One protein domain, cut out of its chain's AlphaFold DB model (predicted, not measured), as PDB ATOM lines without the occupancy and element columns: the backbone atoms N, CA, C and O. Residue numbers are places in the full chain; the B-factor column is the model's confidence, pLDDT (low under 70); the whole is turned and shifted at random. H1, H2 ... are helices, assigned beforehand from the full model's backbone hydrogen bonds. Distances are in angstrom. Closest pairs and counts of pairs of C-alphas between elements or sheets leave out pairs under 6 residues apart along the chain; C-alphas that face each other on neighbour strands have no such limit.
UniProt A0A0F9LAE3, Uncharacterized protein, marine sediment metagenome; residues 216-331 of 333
ATOM      1  N   GLU A 216     144.682 158.165 132.738       85.88
ATOM      2  CA  GLU A 216     145.445 158.254 133.977       85.88
ATOM      3  C   GLU A 216     144.596 158.852 135.098       85.88
ATOM      4  O   GLU A 216     144.450 158.234 136.156       85.88
ATOM      5  N   GLN A 217     143.969 160.003 134.842       87.25
ATOM      6  CA  GLN A 217     143.092 160.652 135.810       87.25
ATOM      7  C   GLN A 217     141.898 159.760 136.173       87.25
ATOM      8  O   GLN A 217     141.572 159.623 137.347       87.25
ATOM      9  N   GLU A 218     141.298 159.070 135.197       84.69
ATOM     10  CA  GLU A 218     140.184 158.150 135.450       84.69
ATOM     11  C   GLU A 218     140.585 156.991 136.381       84.69
ATOM     12  O   GLU A 218     139.825 156.617 137.280       84.69
ATOM     13  N   ILE A 219     141.774 156.406 136.189       86.12
ATOM     14  CA  ILE A 219     142.279 155.343 137.069       86.12
ATOM     15  C   ILE A 219     142.574 155.905 138.462       86.12
ATOM     16  O   ILE A 219     142.156 155.300 139.453       86.12
ATOM     17  N   LYS A 220     143.233 157.066 138.552       91.62
ATOM     18  CA  LYS A 220     143.550 157.724 139.830       91.62
ATOM     19  C   LYS A 220     142.282 158.059 140.616       91.62
ATOM     20  O   LYS A 220     142.205 157.731 141.798       91.62
ATOM     21  N   ASP A 221     141.255 158.599 139.970       89.81
ATOM     22  CA  ASP A 221     139.977 158.924 140.611       89.81
ATOM     23  C   ASP A 221     139.254 157.672 141.116       89.81
ATOM     24  O   ASP A 221     138.720 157.658 142.227       89.81
ATOM     25  N   ARG A 222     139.291 156.570 140.357       88.00
ATOM     26  CA  ARG A 222     138.756 155.284 140.832       88.00
ATOM     27  C   ARG A 222     139.512 154.770 142.051       88.00
ATOM     28  O   ARG A 222     138.870 154.288 142.982       88.00
ATOM     29  N   ILE A 223     140.844 154.880 142.072       91.12
ATOM     30  CA  ILE A 223     141.646 154.491 143.239       91.12
ATOM     31  C   ILE A 223     141.245 155.333 144.455       91.12
ATOM     32  O   ILE A 223     141.003 154.743 145.505       91.12
ATOM     33  N   LYS A 224     141.088 156.660 144.311       92.56
ATOM     34  CA  LYS A 224     140.640 157.556 145.398       92.56
ATOM     35  C   LYS A 224     139.284 157.148 145.962       92.56
ATOM     36  O   LYS A 224     139.143 157.017 147.174       92.56
ATOM     37  N   ILE A 225     138.305 156.894 145.090       88.31
ATOM     38  CA  ILE A 225     136.951 156.492 145.501       88.31
ATOM     39  C   ILE A 225     136.990 155.177 146.284       88.31
ATOM     40  O   ILE A 225     136.382 155.070 147.349       88.31
ATOM     41  N   VAL A 226     137.705 154.170 145.770       88.88
ATOM     42  CA  VAL A 226     137.812 152.868 146.444       88.88
ATOM     43  C   VAL A 226     138.564 153.013 147.767       88.88
ATOM     44  O   VAL A 226     138.129 152.440 148.760       88.88
ATOM     45  N   PHE A 227     139.625 153.822 147.801       93.06
ATOM     46  CA  PHE A 227     140.436 154.054 148.995       93.06
ATOM     47  C   PHE A 227     139.599 154.695 150.097       93.06
ATOM     48  O   PHE A 227     139.544 154.176 151.206       93.06
ATOM     49  N   GLN A 228     138.872 155.765 149.768       91.75
ATOM     50  CA  GLN A 228     137.959 156.422 150.695       91.75
ATOM     51  C   GLN A 228     136.896 155.459 151.212       91.75
ATOM     52  O   GLN A 228     136.668 155.381 152.414       91.75
ATOM     53  N   LYS A 229     136.272 154.683 150.322       90.44
ATOM     54  CA  LYS A 229     135.267 153.693 150.710       90.44
ATOM     55  C   LYS A 229     135.848 152.638 151.662       90.44
ATOM     56  O   LYS A 229     135.207 152.312 152.653       90.44
ATOM     57  N   ASP A 230     137.025 152.091 151.372       90.44
ATOM     58  CA  ASP A 230     137.647 151.039 152.185       90.44
ATOM     59  C   ASP A 230     138.132 151.561 153.545       90.44
ATOM     60  O   ASP A 230     137.872 150.912 154.554       90.44
ATOM     61  N   VAL A 231     138.749 152.748 153.597       90.00
ATOM     62  CA  VAL A 231     139.151 153.403 154.857       90.00
ATOM     63  C   VAL A 231     137.929 153.745 155.710       90.00
ATOM     64  O   VAL A 231     137.932 153.505 156.913       90.00
ATOM     65  N   ASN A 232     136.849 154.231 155.093       88.56
ATOM     66  CA  ASN A 232     135.611 154.552 155.803       88.56
ATOM     67  C   ASN A 232     134.883 153.327 156.366       88.56
ATOM     68  O   ASN A 232     134.069 153.470 157.271       88.56
ATOM     69  N   ASN A 233     135.156 152.141 155.822       88.44
ATOM     70  CA  ASN A 233     134.575 150.890 156.295       88.44
ATOM     71  C   ASN A 233     135.385 150.250 157.428       88.44
ATOM     72  O   ASN A 233     134.992 149.181 157.892       88.44
ATOM     73  N   ILE A 234     136.506 150.844 157.854       88.38
ATOM     74  CA  ILE A 234     137.260 150.363 159.014       88.38
ATOM     75  C   ILE A 234     136.446 150.700 160.274       88.38
ATOM     76  O   ILE A 234     136.272 151.882 160.575       88.38
ATOM     77  N   PRO A 235     135.928 149.694 161.001       86.00
ATOM     78  CA  PRO A 235     135.122 149.934 162.192       86.00
ATOM     79  C   PRO A 235     136.010 150.435 163.336       86.00
ATOM     80  O   PRO A 235     137.060 149.846 163.608       86.00
ATOM     81  N   TYR A 236     135.580 151.502 164.013       86.81
ATOM     82  CA  TYR A 236     136.320 152.092 165.135       86.81
ATOM     83  C   TYR A 236     136.498 151.083 166.275       86.81
ATOM     84  O   TYR A 236     137.564 150.997 166.872       86.81
ATOM     85  N   GLU A 237     135.498 150.232 166.496       87.06
ATOM     86  CA  GLU A 237     135.461 149.216 167.550       87.06
ATOM     87  C   GLU A 237     136.639 148.233 167.459       87.06
ATOM     88  O   GLU A 237     137.075 147.694 168.469       87.06
ATOM     89  N   ARG A 238     137.192 148.010 166.257       84.69
ATOM     90  CA  ARG A 238     138.342 147.108 166.054       84.69
ATOM     91  C   ARG A 238     139.695 147.735 166.351       84.69
ATOM     92  O   ARG A 238     140.689 147.018 166.388       84.69
ATOM     93  N   ILE A 239     139.754 149.054 166.470       85.44
ATOM     94  CA  ILE A 239     141.009 149.801 166.576       85.44
ATOM     95  C   ILE A 239     140.990 150.827 167.713       85.44
ATOM     96  O   ILE A 239     141.966 151.547 167.888       85.44
ATOM     97  N   GLN A 240     139.903 150.878 168.487       85.88
ATOM     98  CA  GLN A 240     139.696 151.814 169.591       85.88
ATOM     99  C   GLN A 240     140.820 151.767 170.633       85.88
ATOM    100  O   GLN A 240     141.154 152.793 171.202       85.88
ATOM    101  N   GLU A 241     141.459 150.610 170.832       86.44
ATOM    102  CA  GLU A 241     142.580 150.440 171.770       86.44
ATOM    103  C   GLU A 241     143.805 151.297 171.412       86.44
ATOM    104  O   GLU A 241     144.665 151.539 172.255       86.44
ATOM    105  N   TYR A 242     143.892 151.763 170.164       84.94
ATOM    106  CA  TYR A 242     145.002 152.569 169.666       84.94
ATOM    107  C   TYR A 242     144.697 154.072 169.604       84.94
ATOM    108  O   TYR A 242     145.549 154.836 169.146       84.94
ATOM    109  N   PHE A 243     143.505 154.500 170.031       86.25
ATOM    110  CA  PHE A 243     143.073 155.897 169.987       86.25
ATOM    111  C   PHE A 243     142.482 156.326 171.329       86.25
ATOM    112  O   PHE A 243     141.729 155.587 171.955       86.25
ATOM    113  N   THR A 244     142.798 157.545 171.769       84.38
ATOM    114  CA  THR A 244     142.225 158.097 173.008       84.38
ATOM    115  C   THR A 244     140.748 158.447 172.830       84.38
ATOM    116  O   THR A 244     139.951 158.309 173.753       84.38
ATOM    117  N   ASP A 245     140.381 158.894 171.629       85.69
ATOM    118  CA  ASP A 245     139.017 159.244 171.270       85.69
ATOM    119  C   ASP A 245     138.727 158.950 169.787       85.69
ATOM    120  O   ASP A 245     139.615 158.717 168.958       85.69
ATOM    121  N   LYS A 246     137.441 158.998 169.432       87.88
ATOM    122  CA  LYS A 246     136.985 158.809 168.051       87.88
ATOM    123  C   LYS A 246     137.465 159.926 167.115       87.88
ATOM    124  O   LYS A 246     137.595 159.704 165.913       87.88
ATOM    125  N   PHE A 247     137.727 161.120 167.641       88.94
ATOM    126  CA  PHE A 247     138.159 162.265 166.848       88.94
ATOM    127  C   PHE A 247     139.572 162.058 166.281       88.94
ATOM    128  O   PHE A 247     139.806 162.344 165.108       88.94
ATOM    129  N   GLN A 248     140.488 161.471 167.053       87.81
ATOM    130  CA  GLN A 248     141.820 161.082 166.593       87.81
ATOM    131  C   GLN A 248     141.751 160.064 165.452       87.81
ATOM    132  O   GLN A 248     142.512 160.170 164.488       87.81
ATOM    133  N   PHE A 249     140.814 159.112 165.515       88.19
ATOM    134  CA  PHE A 249     140.598 158.170 164.421       88.19
ATOM    135  C   PHE A 249     140.107 158.869 163.145       88.19
ATOM    136  O   PHE A 249     140.643 158.620 162.065       88.19
ATOM    137  N   GLU A 250     139.129 159.772 163.252       88.25
ATOM    138  CA  GLU A 250     138.645 160.539 162.095       88.25
ATOM    139  C   GLU A 250     139.735 161.439 161.503       88.25
ATOM    140  O   GLU A 250     139.892 161.491 160.282       88.25
ATOM    141  N   LYS A 251     140.551 162.080 162.349       90.25
ATOM    142  CA  LYS A 251     141.715 162.853 161.904       90.25
ATOM    143  C   LYS A 251     142.689 161.976 161.114       90.25
ATOM    144  O   LYS A 251     143.041 162.316 159.990       90.25
ATOM    145  N   MET A 252     143.036 160.805 161.645       90.12
ATOM    146  CA  MET A 252     143.915 159.851 160.968       90.12
ATOM    147  C   MET A 252     143.333 159.393 159.620       90.12
ATOM    148  O   MET A 252     144.058 159.335 158.627       90.12
ATOM    149  N   ARG A 253     142.017 159.143 159.530       90.00
ATOM    150  CA  ARG A 253     141.352 158.819 158.254       90.00
ATOM    151  C   ARG A 253     141.516 159.937 157.228       90.00
ATOM    152  O   ARG A 253     141.795 159.652 156.064       90.00
ATOM    153  N   ILE A 254     141.346 161.192 157.642       89.62
ATOM    154  CA  ILE A 254     141.539 162.360 156.773       89.62
ATOM    155  C   ILE A 254     143.000 162.446 156.318       89.62
ATOM    156  O   ILE A 254     143.253 162.584 155.121       89.62
ATOM    157  N   ASP A 255     143.953 162.274 157.232       90.38
ATOM    158  CA  ASP A 255     145.385 162.314 156.921       90.38
ATOM    159  C   ASP A 255     145.777 161.221 155.911       90.38
ATOM    160  O   ASP A 255     146.494 161.487 154.942       90.38
ATOM    161  N   MET A 256     145.231 160.006 156.051       91.75
ATOM    162  CA  MET A 256     145.413 158.933 155.065       91.75
ATOM    163  C   MET A 256     144.872 159.308 153.681       91.75
ATOM    164  O   MET A 256     145.496 158.974 152.672       91.75
ATOM    165  N   LEU A 257     143.716 159.977 153.609       91.75
ATOM    166  CA  LEU A 257     143.119 160.411 152.341       91.75
ATOM    167  C   LEU A 257     143.973 161.474 151.650       91.75
ATOM    168  O   LEU A 257     144.193 161.393 150.439       91.75
ATOM    169  N   LEU A 258     144.486 162.436 152.417       90.88
ATOM    170  CA  LEU A 258     145.383 163.473 151.914       90.88
ATOM    171  C   LEU A 258     146.697 162.869 151.410       90.88
ATOM    172  O   LEU A 258     147.156 163.205 150.316       90.88
ATOM    173  N   LEU A 259     147.275 161.927 152.158       91.62
ATOM    174  CA  LEU A 259     148.505 161.253 151.754       91.62
ATOM    175  C   LEU A 259     148.296 160.380 150.508       91.62
ATOM    176  O   LEU A 259     149.143 160.375 149.615       91.62
ATOM    177  N   ALA A 260     147.150 159.703 150.390       93.06
ATOM    178  CA  ALA A 260     146.792 158.963 149.183       93.06
ATOM    179  C   ALA A 260     146.684 159.884 147.957       93.06
ATOM    180  O   ALA A 260     147.172 159.526 146.885       93.06
ATOM    181  N   ASP A 261     146.099 161.079 148.100       91.75
ATOM    182  CA  ASP A 261     146.026 162.064 147.015       91.75
ATOM    183  C   ASP A 261     147.421 162.525 146.566       91.75
ATOM    184  O   ASP A 261     147.706 162.543 145.365       91.75
ATOM    185  N   LYS A 262     148.313 162.822 147.521       92.06
ATOM    186  CA  LYS A 262     149.716 163.163 147.240       92.06
ATOM    187  C   LYS A 262     150.444 162.023 146.516       92.06
ATOM    188  O   LYS A 262     151.056 162.254 145.475       92.06
ATOM    189  N   ILE A 263     150.332 160.789 147.015       92.62
ATOM    190  CA  ILE A 263     150.946 159.597 146.406       92.62
ATOM    191  C   ILE A 263     150.462 159.406 144.966       92.62
ATOM    192  O   ILE A 263     151.265 159.193 144.058       92.62
ATOM    193  N   LEU A 264     149.152 159.509 144.729       92.25
ATOM    194  CA  LEU A 264     148.584 159.314 143.397       92.25
ATOM    195  C   LEU A 264     149.032 160.380 142.397       92.25
ATOM    196  O   LEU A 264     149.065 160.087 141.206       92.25
ATOM    197  N   LYS A 265     149.405 161.588 142.834       90.81
ATOM    198  CA  LYS A 265     149.991 162.603 141.941       90.81
ATOM    199  C   LYS A 265     151.383 162.207 141.450       90.81
ATOM    200  O   LYS A 265     151.703 162.494 140.305       90.81
ATOM    201  N   ILE A 266     152.165 161.516 142.279       90.62
ATOM    202  CA  ILE A 266     153.554 161.133 141.975       90.62
ATOM    203  C   ILE A 266     153.618 159.863 141.124       90.62
ATOM    204  O   ILE A 266     154.521 159.715 140.308       90.62
ATOM    205  N   ILE A 267     152.670 158.939 141.293       89.19
ATOM    206  CA  ILE A 267     152.699 157.671 140.558       89.19
ATOM    207  C   ILE A 267     152.411 157.912 139.062       89.19
ATOM    208  O   ILE A 267     151.317 158.393 138.736       89.19
ATOM    209  N   PRO A 268     153.331 157.537 138.151       87.75
ATOM    210  CA  PRO A 268     153.135 157.669 136.712       87.75
ATOM    211  C   PRO A 268     152.120 156.658 136.166       87.75
ATOM    212  O   PRO A 268     151.912 155.574 136.725       87.75
ATOM    213  N   TYR A 269     151.522 156.996 135.019       86.88
ATOM    214  CA  TYR A 269     150.523 156.167 134.340       86.88
ATOM    215  C   TYR A 269     150.997 154.731 134.063       86.88
ATOM    216  O   TYR A 269     150.231 153.778 134.217       86.88
ATOM    217  N   GLU A 270     152.274 154.558 133.720       86.38
ATOM    218  CA  GLU A 270     152.886 153.269 133.374       86.38
ATOM    219  C   GLU A 270     152.731 152.216 134.473       86.38
ATOM    220  O   GLU A 270     152.524 151.034 134.188       86.38
ATOM    221  N   HIS A 271     152.762 152.653 135.734       85.75
ATOM    222  CA  HIS A 271     152.591 151.773 136.880       85.75
ATOM    223  C   HIS A 271     151.130 151.435 137.169       85.75
ATOM    224  O   HIS A 271     150.888 150.456 137.868       85.75
ATOM    225  N   ILE A 272     150.161 152.195 136.641       85.94
ATOM    226  CA  ILE A 272     148.732 152.039 136.959       85.94
ATOM    227  C   ILE A 272     147.851 151.598 135.781       85.94
ATOM    228  O   ILE A 272     146.715 151.181 136.002       85.94
ATOM    229  N   GLN A 273     148.354 151.630 134.546       79.50
ATOM    230  CA  GLN A 273     147.564 151.354 133.338       79.50
ATOM    231  C   GLN A 273     146.968 149.933 133.277       79.50
ATOM    232  O   GLN A 273     145.825 149.769 132.855       79.50
ATOM    233  N   ASN A 274     147.693 148.918 133.764       79.12
ATOM    234  CA  ASN A 274     147.327 147.499 133.606       79.12
ATOM    235  C   ASN A 274     147.023 146.781 134.928       79.12
ATOM    236  O   ASN A 274     146.999 145.550 134.990       79.12
ATOM    237  N   LEU A 275     146.808 147.523 136.017       81.69
ATOM    238  CA  LEU A 275     146.569 146.912 137.318       81.69
ATOM    239  C   LEU A 275     145.091 146.782 137.671       81.69
ATOM    240  O   LEU A 275     144.231 147.586 137.318       81.69
ATOM    241  N   ASN A 276     144.800 145.752 138.464       86.75
ATOM    242  CA  ASN A 276     143.555 145.689 139.205       86.75
ATOM    243  C   ASN A 276     143.584 146.781 140.285       86.75
ATOM    244  O   ASN A 276     144.159 146.577 141.356       86.75
ATOM    245  N   TYR A 277     142.982 147.932 139.980       87.81
ATOM    246  CA  TYR A 277     142.974 149.110 140.849       87.81
ATOM    247  C   TYR A 277     142.390 148.823 142.235       87.81
ATOM    248  O   TYR A 277     142.912 149.350 143.201       87.81
ATOM    249  N   LYS A 278     141.409 147.920 142.382       88.75
ATOM    250  CA  LYS A 278     140.874 147.545 143.705       88.75
ATOM    251  C   LYS A 278     141.910 146.810 144.558       88.75
ATOM    252  O   LYS A 278     142.088 147.122 145.731       88.75
ATOM    253  N   ALA A 279     142.626 145.856 143.961       88.69
ATOM    254  CA  ALA A 279     143.706 145.152 144.651       88.69
ATOM    255  C   ALA A 279     144.882 146.095 144.954       88.69
ATOM    256  O   ALA A 279     145.504 146.002 146.010       88.69
ATOM    257  N   PHE A 280     145.182 147.012 144.031       92.44
ATOM    258  CA  PHE A 280     146.181 148.054 144.238       92.44
ATOM    259  C   PHE A 280     145.808 148.979 145.399       92.44
ATOM    260  O   PHE A 280     146.648 149.205 146.261       92.44
ATOM    261  N   THR A 281     144.549 149.422 145.484       92.94
ATOM    262  CA  THR A 281     144.034 150.215 146.605       92.94
ATOM    263  C   THR A 281     144.221 149.501 147.943       92.94
ATOM    264  O   THR A 281     144.687 150.122 148.890       92.94
ATOM    265  N   ALA A 282     143.948 148.194 148.025       92.69
ATOM    266  CA  ALA A 282     144.187 147.426 149.251       92.69
ATOM    267  C   ALA A 282     145.675 147.435 149.664       92.69
ATOM    268  O   ALA A 282     146.002 147.603 150.838       92.69
ATOM    269  N   GLY A 283     146.586 147.321 148.690       93.88
ATOM    270  CA  GLY A 283     148.022 147.499 148.918       93.88
ATOM    271  C   GLY A 283     148.400 148.926 149.329       93.88
ATOM    272  O   GLY A 283     149.279 149.092 150.169       93.88
ATOM    273  N   LEU A 284     147.730 149.943 148.776       95.19
ATOM    274  CA  LEU A 284     147.961 151.361 149.073       95.19
ATOM    275  C   LEU A 284     147.542 151.720 150.498       95.19
ATOM    276  O   LEU A 284     148.289 152.406 151.189       95.19
ATOM    277  N   ILE A 285     146.400 151.205 150.960       94.38
ATOM    278  CA  ILE A 285     145.954 151.345 152.355       94.38
ATOM    279  C   ILE A 285     147.002 150.752 153.292       94.38
ATOM    280  O   ILE A 285     147.374 151.388 154.273       94.38
ATOM    281  N   TYR A 286     147.527 149.566 152.966       95.12
ATOM    282  CA  TYR A 286     148.579 148.952 153.770       95.12
ATOM    283  C   TYR A 286     149.866 149.774 153.738       95.12
ATOM    284  O   TYR A 286     150.437 150.029 154.789       95.12
ATOM    285  N   TYR A 287     150.301 150.236 152.560       94.75
ATOM    286  CA  TYR A 287     151.500 151.061 152.414       94.75
ATOM    287  C   TYR A 287     151.430 152.323 153.279       94.75
ATOM    288  O   TYR A 287     152.329 152.542 154.086       94.75
ATOM    289  N   ILE A 288     150.340 153.089 153.170       93.62
ATOM    290  CA  ILE A 288     150.101 154.292 153.977       93.62
ATOM    291  C   ILE A 288     149.988 153.937 155.463       93.62
ATOM    292  O   ILE A 288     150.593 154.586 156.303       93.62
ATOM    293  N   GLY A 289     149.299 152.852 155.818       90.94
ATOM    294  CA  GLY A 289     149.235 152.394 157.207       90.94
ATOM    295  C   GLY A 289     150.611 152.105 157.827       90.94
ATOM    296  O   GLY A 289     150.789 152.277 159.028       90.94
ATOM    297  N   GLN A 290     151.602 151.715 157.014       90.94
ATOM    298  CA  GLN A 290     152.988 151.494 157.450       90.94
ATOM    299  C   GLN A 290     153.843 152.777 157.518       90.94
ATOM    300  O   GLN A 290     154.968 152.719 158.034       90.94
ATOM    301  N   THR A 291     153.356 153.914 157.003       88.44
ATOM    302  CA  THR A 291     154.010 155.229 157.149       88.44
ATOM    303  C   THR A 291     153.591 155.933 158.442       88.44
ATOM    304  O   THR A 291     154.312 156.808 158.900       88.44
ATOM    305  N   LEU A 292     152.450 155.558 159.030       85.38
ATOM    306  CA  LEU A 292     151.933 156.137 160.275       85.38
ATOM    307  C   LEU A 292     152.728 155.662 161.501       85.38
ATOM    308  O   LEU A 292     153.294 154.568 161.495       85.38
ATOM    309  N   ASP A 293     152.701 156.442 162.583       78.06
ATOM    310  CA  ASP A 293     153.377 156.099 163.844       78.06
ATOM    311  C   ASP A 293     152.814 154.806 164.460       78.06
ATOM    312  O   ASP A 293     153.553 153.910 164.879       78.06
ATOM    313  N   ASN A 294     151.492 154.629 164.388       76.31
ATOM    314  CA  ASN A 294     150.781 153.471 164.931       76.31
ATOM    315  C   ASN A 294     150.642 152.321 163.915       76.31
ATOM    316  O   ASN A 294     149.549 151.816 163.648       76.31
ATOM    317  N   LYS A 295     151.766 151.846 163.364       78.94
ATOM    318  CA  LYS A 295     151.831 150.779 162.330       78.94
ATOM    319  C   LYS A 295     151.097 149.489 162.705       78.94
ATOM    320  O   LYS A 295     150.655 148.745 161.828       78.94
ATOM    321  N   LYS A 296     150.991 149.214 164.010       80.06
ATOM    322  CA  LYS A 296     150.322 148.029 164.567       80.06
ATOM    323  C   LYS A 296     148.818 147.999 164.267       80.06
ATOM    324  O   LYS A 296     148.258 146.912 164.224       80.06
ATOM    325  N   ILE A 297     148.198 149.149 163.986       81.88
ATOM    326  CA  ILE A 297     146.774 149.254 163.635       81.88
ATOM    327  C   ILE A 297     146.501 148.585 162.282       81.88
ATOM    328  O   ILE A 297     145.609 147.750 162.142       81.88
ATOM    329  N   PHE A 298     147.291 148.929 161.262       84.06
ATOM    330  CA  PHE A 298     147.030 148.551 159.873       84.06
ATOM    331  C   PHE A 298     147.632 147.195 159.523       84.06
ATOM    332  O   PHE A 298     148.516 147.077 158.674       84.06
ATOM    333  N   THR A 299     147.139 146.149 160.180       88.75
ATOM    334  CA  THR A 299     147.507 144.766 159.858       88.75
ATOM    335  C   THR A 299     146.887 144.309 158.532       88.75
ATOM    336  O   THR A 299     145.861 144.824 158.082       88.75
ATOM    337  N   GLN A 300     147.484 143.289 157.902       88.81
ATOM    338  CA  GLN A 300     146.916 142.667 156.693       88.81
ATOM    339  C   GLN A 300     145.508 142.105 156.963       88.81
ATOM    340  O   GLN A 300     144.634 142.249 156.115       88.81
ATOM    341  N   SER A 301     145.271 141.571 158.169       88.56
ATOM    342  CA  SER A 301     143.966 141.060 158.611       88.56
ATOM    343  C   SER A 301     142.889 142.151 158.663       88.56
ATOM    344  O   SER A 301     141.781 141.963 158.154       88.56
ATOM    345  N   LEU A 302     143.222 143.334 159.200       89.38
ATOM    346  CA  LEU A 302     142.289 144.462 159.227       89.38
ATOM    347  C   LEU A 302     141.874 144.864 157.805       89.38
ATOM    348  O   LEU A 302     140.685 144.991 157.512       89.38
ATOM    349  N   ILE A 303     142.845 144.995 156.902       90.44
ATOM    350  CA  ILE A 303     142.605 145.405 155.512       90.44
ATOM    351  C   ILE A 303     141.848 144.322 154.736       90.44
ATOM    352  O   ILE A 303     140.967 144.630 153.933       90.44
ATOM    353  N   GLU A 304     142.137 143.050 154.990       91.06
ATOM    354  CA  GLU A 304     141.406 141.920 154.413       91.06
ATOM    355  C   GLU A 304     139.922 141.966 154.795       91.06
ATOM    356  O   GLU A 304     139.060 141.783 153.931       91.06
ATOM    357  N   SER A 305     139.610 142.325 156.045       87.44
ATOM    358  CA  SER A 305     138.224 142.420 156.516       87.44
ATOM    359  C   SER A 305     137.393 143.494 155.804       87.44
ATOM    360  O   SER A 305     136.200 143.285 155.578       87.44
ATOM    361  N   VAL A 306     138.013 144.605 155.384       87.56
ATOM    362  CA  VAL A 306     137.310 145.705 154.697       87.56
ATOM    363  C   VAL A 306     137.343 145.579 153.173       87.56
ATOM    364  O   VAL A 306     136.342 145.840 152.508       87.56
ATOM    365  N   THR A 307     138.459 145.116 152.604       84.81
ATOM    366  CA  THR A 307     138.654 145.051 151.144       84.81
ATOM    367  C   THR A 307     138.241 143.714 150.524       84.81
ATOM    368  O   THR A 307     138.032 143.634 149.310       84.81
ATOM    369  N   LYS A 308     138.113 142.652 151.337       85.69
ATOM    370  CA  LYS A 308     137.857 141.262 150.913       85.69
ATOM    371  C   LYS A 308     138.933 140.677 149.981       85.69
ATOM    372  O   LYS A 308     138.654 139.709 149.266       85.69
ATOM    373  N   PHE A 309     140.137 141.256 149.956       88.12
ATOM    374  CA  PHE A 309     141.308 140.675 149.294       88.12
ATOM    375  C   PHE A 309     142.157 139.906 150.298       88.12
ATOM    376  O   PHE A 309     142.371 140.374 151.410       88.12
ATOM    377  N   SER A 310     142.692 138.759 149.875       88.94
ATOM    378  CA  SER A 310     143.545 137.941 150.735       88.94
ATOM    379  C   SER A 310     144.814 138.680 151.154       88.94
ATOM    380  O   SER A 310     145.411 139.415 150.356       88.94
ATOM    381  N   SER A 311     145.296 138.400 152.364       90.31
ATOM    382  CA  SER A 311     146.567 138.919 152.886       90.31
ATOM    383  C   SER A 311     147.744 138.740 151.911       90.31
ATOM    384  O   SER A 311     148.565 139.642 151.739       90.31
ATOM    385  N   THR A 312     147.796 137.626 151.167       91.12
ATOM    386  CA  THR A 312     148.803 137.399 150.113       91.12
ATOM    387  C   THR A 312     148.697 138.396 148.958       91.12
ATOM    388  O   THR A 312     149.712 138.838 148.421       91.12
ATOM    389  N   THR A 313     147.476 138.757 148.555       90.44
ATOM    390  CA  THR A 313     147.229 139.731 147.484       90.44
ATOM    391  C   THR A 313     147.635 141.129 147.936       90.44
ATOM    392  O   THR A 313     148.346 141.821 147.206       90.44
ATOM    393  N   ILE A 314     147.254 141.503 149.161       92.00
ATOM    394  CA  ILE A 314     147.624 142.778 149.790       92.00
ATOM    395  C   ILE A 314     149.151 142.902 149.851       92.00
ATOM    396  O   ILE A 314     149.709 143.885 149.367       92.00
ATOM    397  N   ARG A 315     149.844 141.861 150.333       92.12
ATOM    398  CA  ARG A 315     151.312 141.818 150.415       92.12
ATOM    399  C   ARG A 315     151.984 141.973 149.052       92.12
ATOM    400  O   ARG A 315     152.903 142.775 148.912       92.12
ATOM    401  N   LYS A 316     151.516 141.257 148.024       93.31
ATOM    402  CA  LYS A 316     152.047 141.399 146.655       93.31
ATOM    403  C   LYS A 316     151.922 142.837 146.150       93.31
ATOM    404  O   LYS A 316     152.866 143.363 145.571       93.31
ATOM    405  N   LYS A 317     150.778 143.491 146.378       93.44
ATOM    406  CA  LYS A 317     150.551 144.878 145.941       93.44
ATOM    407  C   LYS A 317     151.339 145.895 146.760       93.44
ATOM    408  O   LYS A 317     151.854 146.848 146.186       93.44
ATOM    409  N   PHE A 318     151.531 145.643 148.048       93.56
ATOM    410  CA  PHE A 318     152.448 146.410 148.883       93.56
ATOM    411  C   PHE A 318     153.890 146.369 148.366       93.56
ATOM    412  O   PHE A 318     154.526 147.412 148.282       93.56
ATOM    413  N   HIS A 319     154.404 145.202 147.963       92.06
ATOM    414  CA  HIS A 319     155.756 145.114 147.399       92.06
ATOM    415  C   HIS A 319     155.901 145.881 146.080       92.06
ATOM    416  O   HIS A 319     156.936 146.503 145.861       92.06
ATOM    417  N   VAL A 320     154.861 145.897 145.240       90.94
ATOM    418  CA  VAL A 320     154.837 146.740 144.032       90.94
ATOM    419  C   VAL A 320     154.925 148.220 144.410       90.94
ATOM    420  O   VAL A 320     155.773 148.931 143.885       90.94
ATOM    421  N   LEU A 321     154.105 148.677 145.361       91.88
ATOM    422  CA  LEU A 321     154.142 150.060 145.848       91.88
ATOM    423  C   LEU A 321     155.487 150.425 146.469       91.88
ATOM    424  O   LEU A 321     155.998 151.502 146.204       91.88
ATOM    425  N   LYS A 322     156.092 149.511 147.229       92.62
ATOM    426  CA  LYS A 322     157.434 149.674 147.790       92.62
ATOM    427  C   LYS A 322     158.501 149.828 146.699       92.62
ATOM    428  O   LYS A 322     159.445 150.585 146.883       92.62
ATOM    429  N   GLY A 323     158.351 149.134 145.570       89.06
ATOM    430  CA  GLY A 323     159.225 149.301 144.406       89.06
ATOM    431  C   GLY A 323     159.080 150.665 143.722       89.06
ATOM    432  O   GLY A 323     160.057 151.166 143.185       89.06
ATOM    433  N   ILE A 324     157.890 151.272 143.776       89.56
ATOM    434  CA  ILE A 324     157.594 152.571 143.145       89.56
ATOM    435  C   ILE A 324     157.951 153.744 144.070       89.56
ATOM    436  O   ILE A 324     158.540 154.727 143.641       89.56
ATOM    437  N   LEU A 325     157.555 153.654 145.339       89.31
ATOM    438  CA  LEU A 325     157.577 154.751 146.313       89.31
ATOM    439  C   LEU A 325     158.720 154.631 147.330       89.31
ATOM    440  O   LEU A 325     158.958 155.555 148.104       89.31
ATOM    441  N   GLY A 326     159.426 153.499 147.350       88.56
ATOM    442  CA  GLY A 326     160.485 153.219 148.309       88.56
ATOM    443  C   GLY A 326     159.979 152.663 149.643       88.56
ATOM    444  O   GLY A 326     158.887 152.104 149.765       88.56
ATOM    445  N   ASN A 327     160.828 152.744 150.670       87.81
ATOM    446  CA  ASN A 327     160.480 152.248 152.000       87.81
ATOM    447  C   ASN A 327     159.452 153.179 152.668       87.81
ATOM    448  O   ASN A 327     159.758 154.360 152.829       87.81
ATOM    449  N   PRO A 328     158.323 152.656 153.186       84.31
ATOM    450  CA  PRO A 328     157.293 153.484 153.820       84.31
ATOM    451  C   PRO A 328     157.819 154.266 155.036       84.31
ATOM    452  O   PRO A 328     157.360 155.362 155.313       84.31
ATOM    453  N   HIS A 329     158.835 153.764 155.743       78.62
ATOM    454  CA  HIS A 329     159.424 154.464 156.898       78.62
ATOM    455  C   HIS A 329     160.343 155.632 156.533       78.62
ATOM    456  O   HIS A 329     160.708 156.410 157.402       78.62
ATOM    457  N   LYS A 330     160.766 155.717 155.271       78.62
ATOM    458  CA  LYS A 330     161.584 156.818 154.748       78.62
ATOM    459  C   LYS A 330     160.772 157.710 153.811       78.62
ATOM    460  O   LYS A 330     161.336 158.537 153.103       78.62
ATOM    461  N   PHE A 331     159.465 157.476 153.750       76.06
ATOM    462  CA  PHE A 331     158.586 158.149 152.823       76.06
ATOM    463  C   PHE A 331     158.249 159.532 153.368       76.06
ATOM    464  O   PHE A 331     157.645 159.635 154.432       76.06
TER     465      PHE A 331
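Overview. This is residues 216 to 331 of the 333 residues of an uncharacterized protein of marine sediment metagenome (UniProt A0A0F9LAE3). A long helical hairpin, H1 and H2 side by side, makes the longest axis, and H4 packs across it in the middle of the domain. H6 packs on H4, on its far side from the hairpin, H5 packs on H4 and H6 and also meets H1 near its last residues, and the short H3 sits at the end of the hairpin where H1 begins. The printed part has 116 residues with six named helices, H1 to H6 in chain order, and no named strand; the class is all helix. It is compact, with a radius of gyration of the C-alphas of 13.4 A, and elongated, spanning 41 by 26 by 26 A.

Arrangement. Begin with the longest helix, H2, residues 246 to 266. H1, residues 216 to 232, touches it, forming a hairpin at a shallow tilt of 15 degrees, opposite ways; look at the C-alphas of Lys 220 and Leu 264, their closest, 6.4 A apart. H4, residues 277 to 289, touches H1 at a steep tilt of 58 degrees, closest at the C-alphas of Phe 227 and Thr 281, 5.8 A apart. H2 touches H4 with residues 256 to 260 alone, closest at the C-alphas of Met 256 and Ile 288, 6.7 A apart. H6, residues 311 to 325, touches H4 about perpendicular at 74 degrees; the closest C-alphas, of Gly 283 and Phe 318, are 4.6 A apart. H5, residues 300 to 307, makes a hairpin with H4, and the closest C-alphas, of Ala 282 and Thr 307, are 6.3 A apart. H3, residues 269 to 272, only just touches H1, with 3 pairs of C-alphas within 8 A, the closest those of Glu 216 and Tyr 269, 5.5 A apart. H1 and H6 are apart. In H1, H2, H4, H5 and H6 every O i to N i+4 pair is within hydrogen-bond range; H3 is too short for such a pair.

Along the chain. Find C-alpha 216 at (145.445, 158.254, 133.977); from there H1 runs 24.2 A to C-alpha 232. H2 starts at C-alpha 246, (136.985, 158.809, 168.051), and runs 31.0 A. H3 measures 5.2 A, H4 17.8 A and H5 10.2 A. H6 runs 20.4 A and ends at C-alpha 325, (157.577, 154.751, 146.313).

Size, cuts and confidence. The two C-alphas farthest apart are those of Thr 244 and Glu 270, at 41.3 A. The printed part has no cut. Look along residues 233 to 245 for the long link, from H1 to H2. The mean pLDDT of the printed part is 88.4, and no printed residue is under 70.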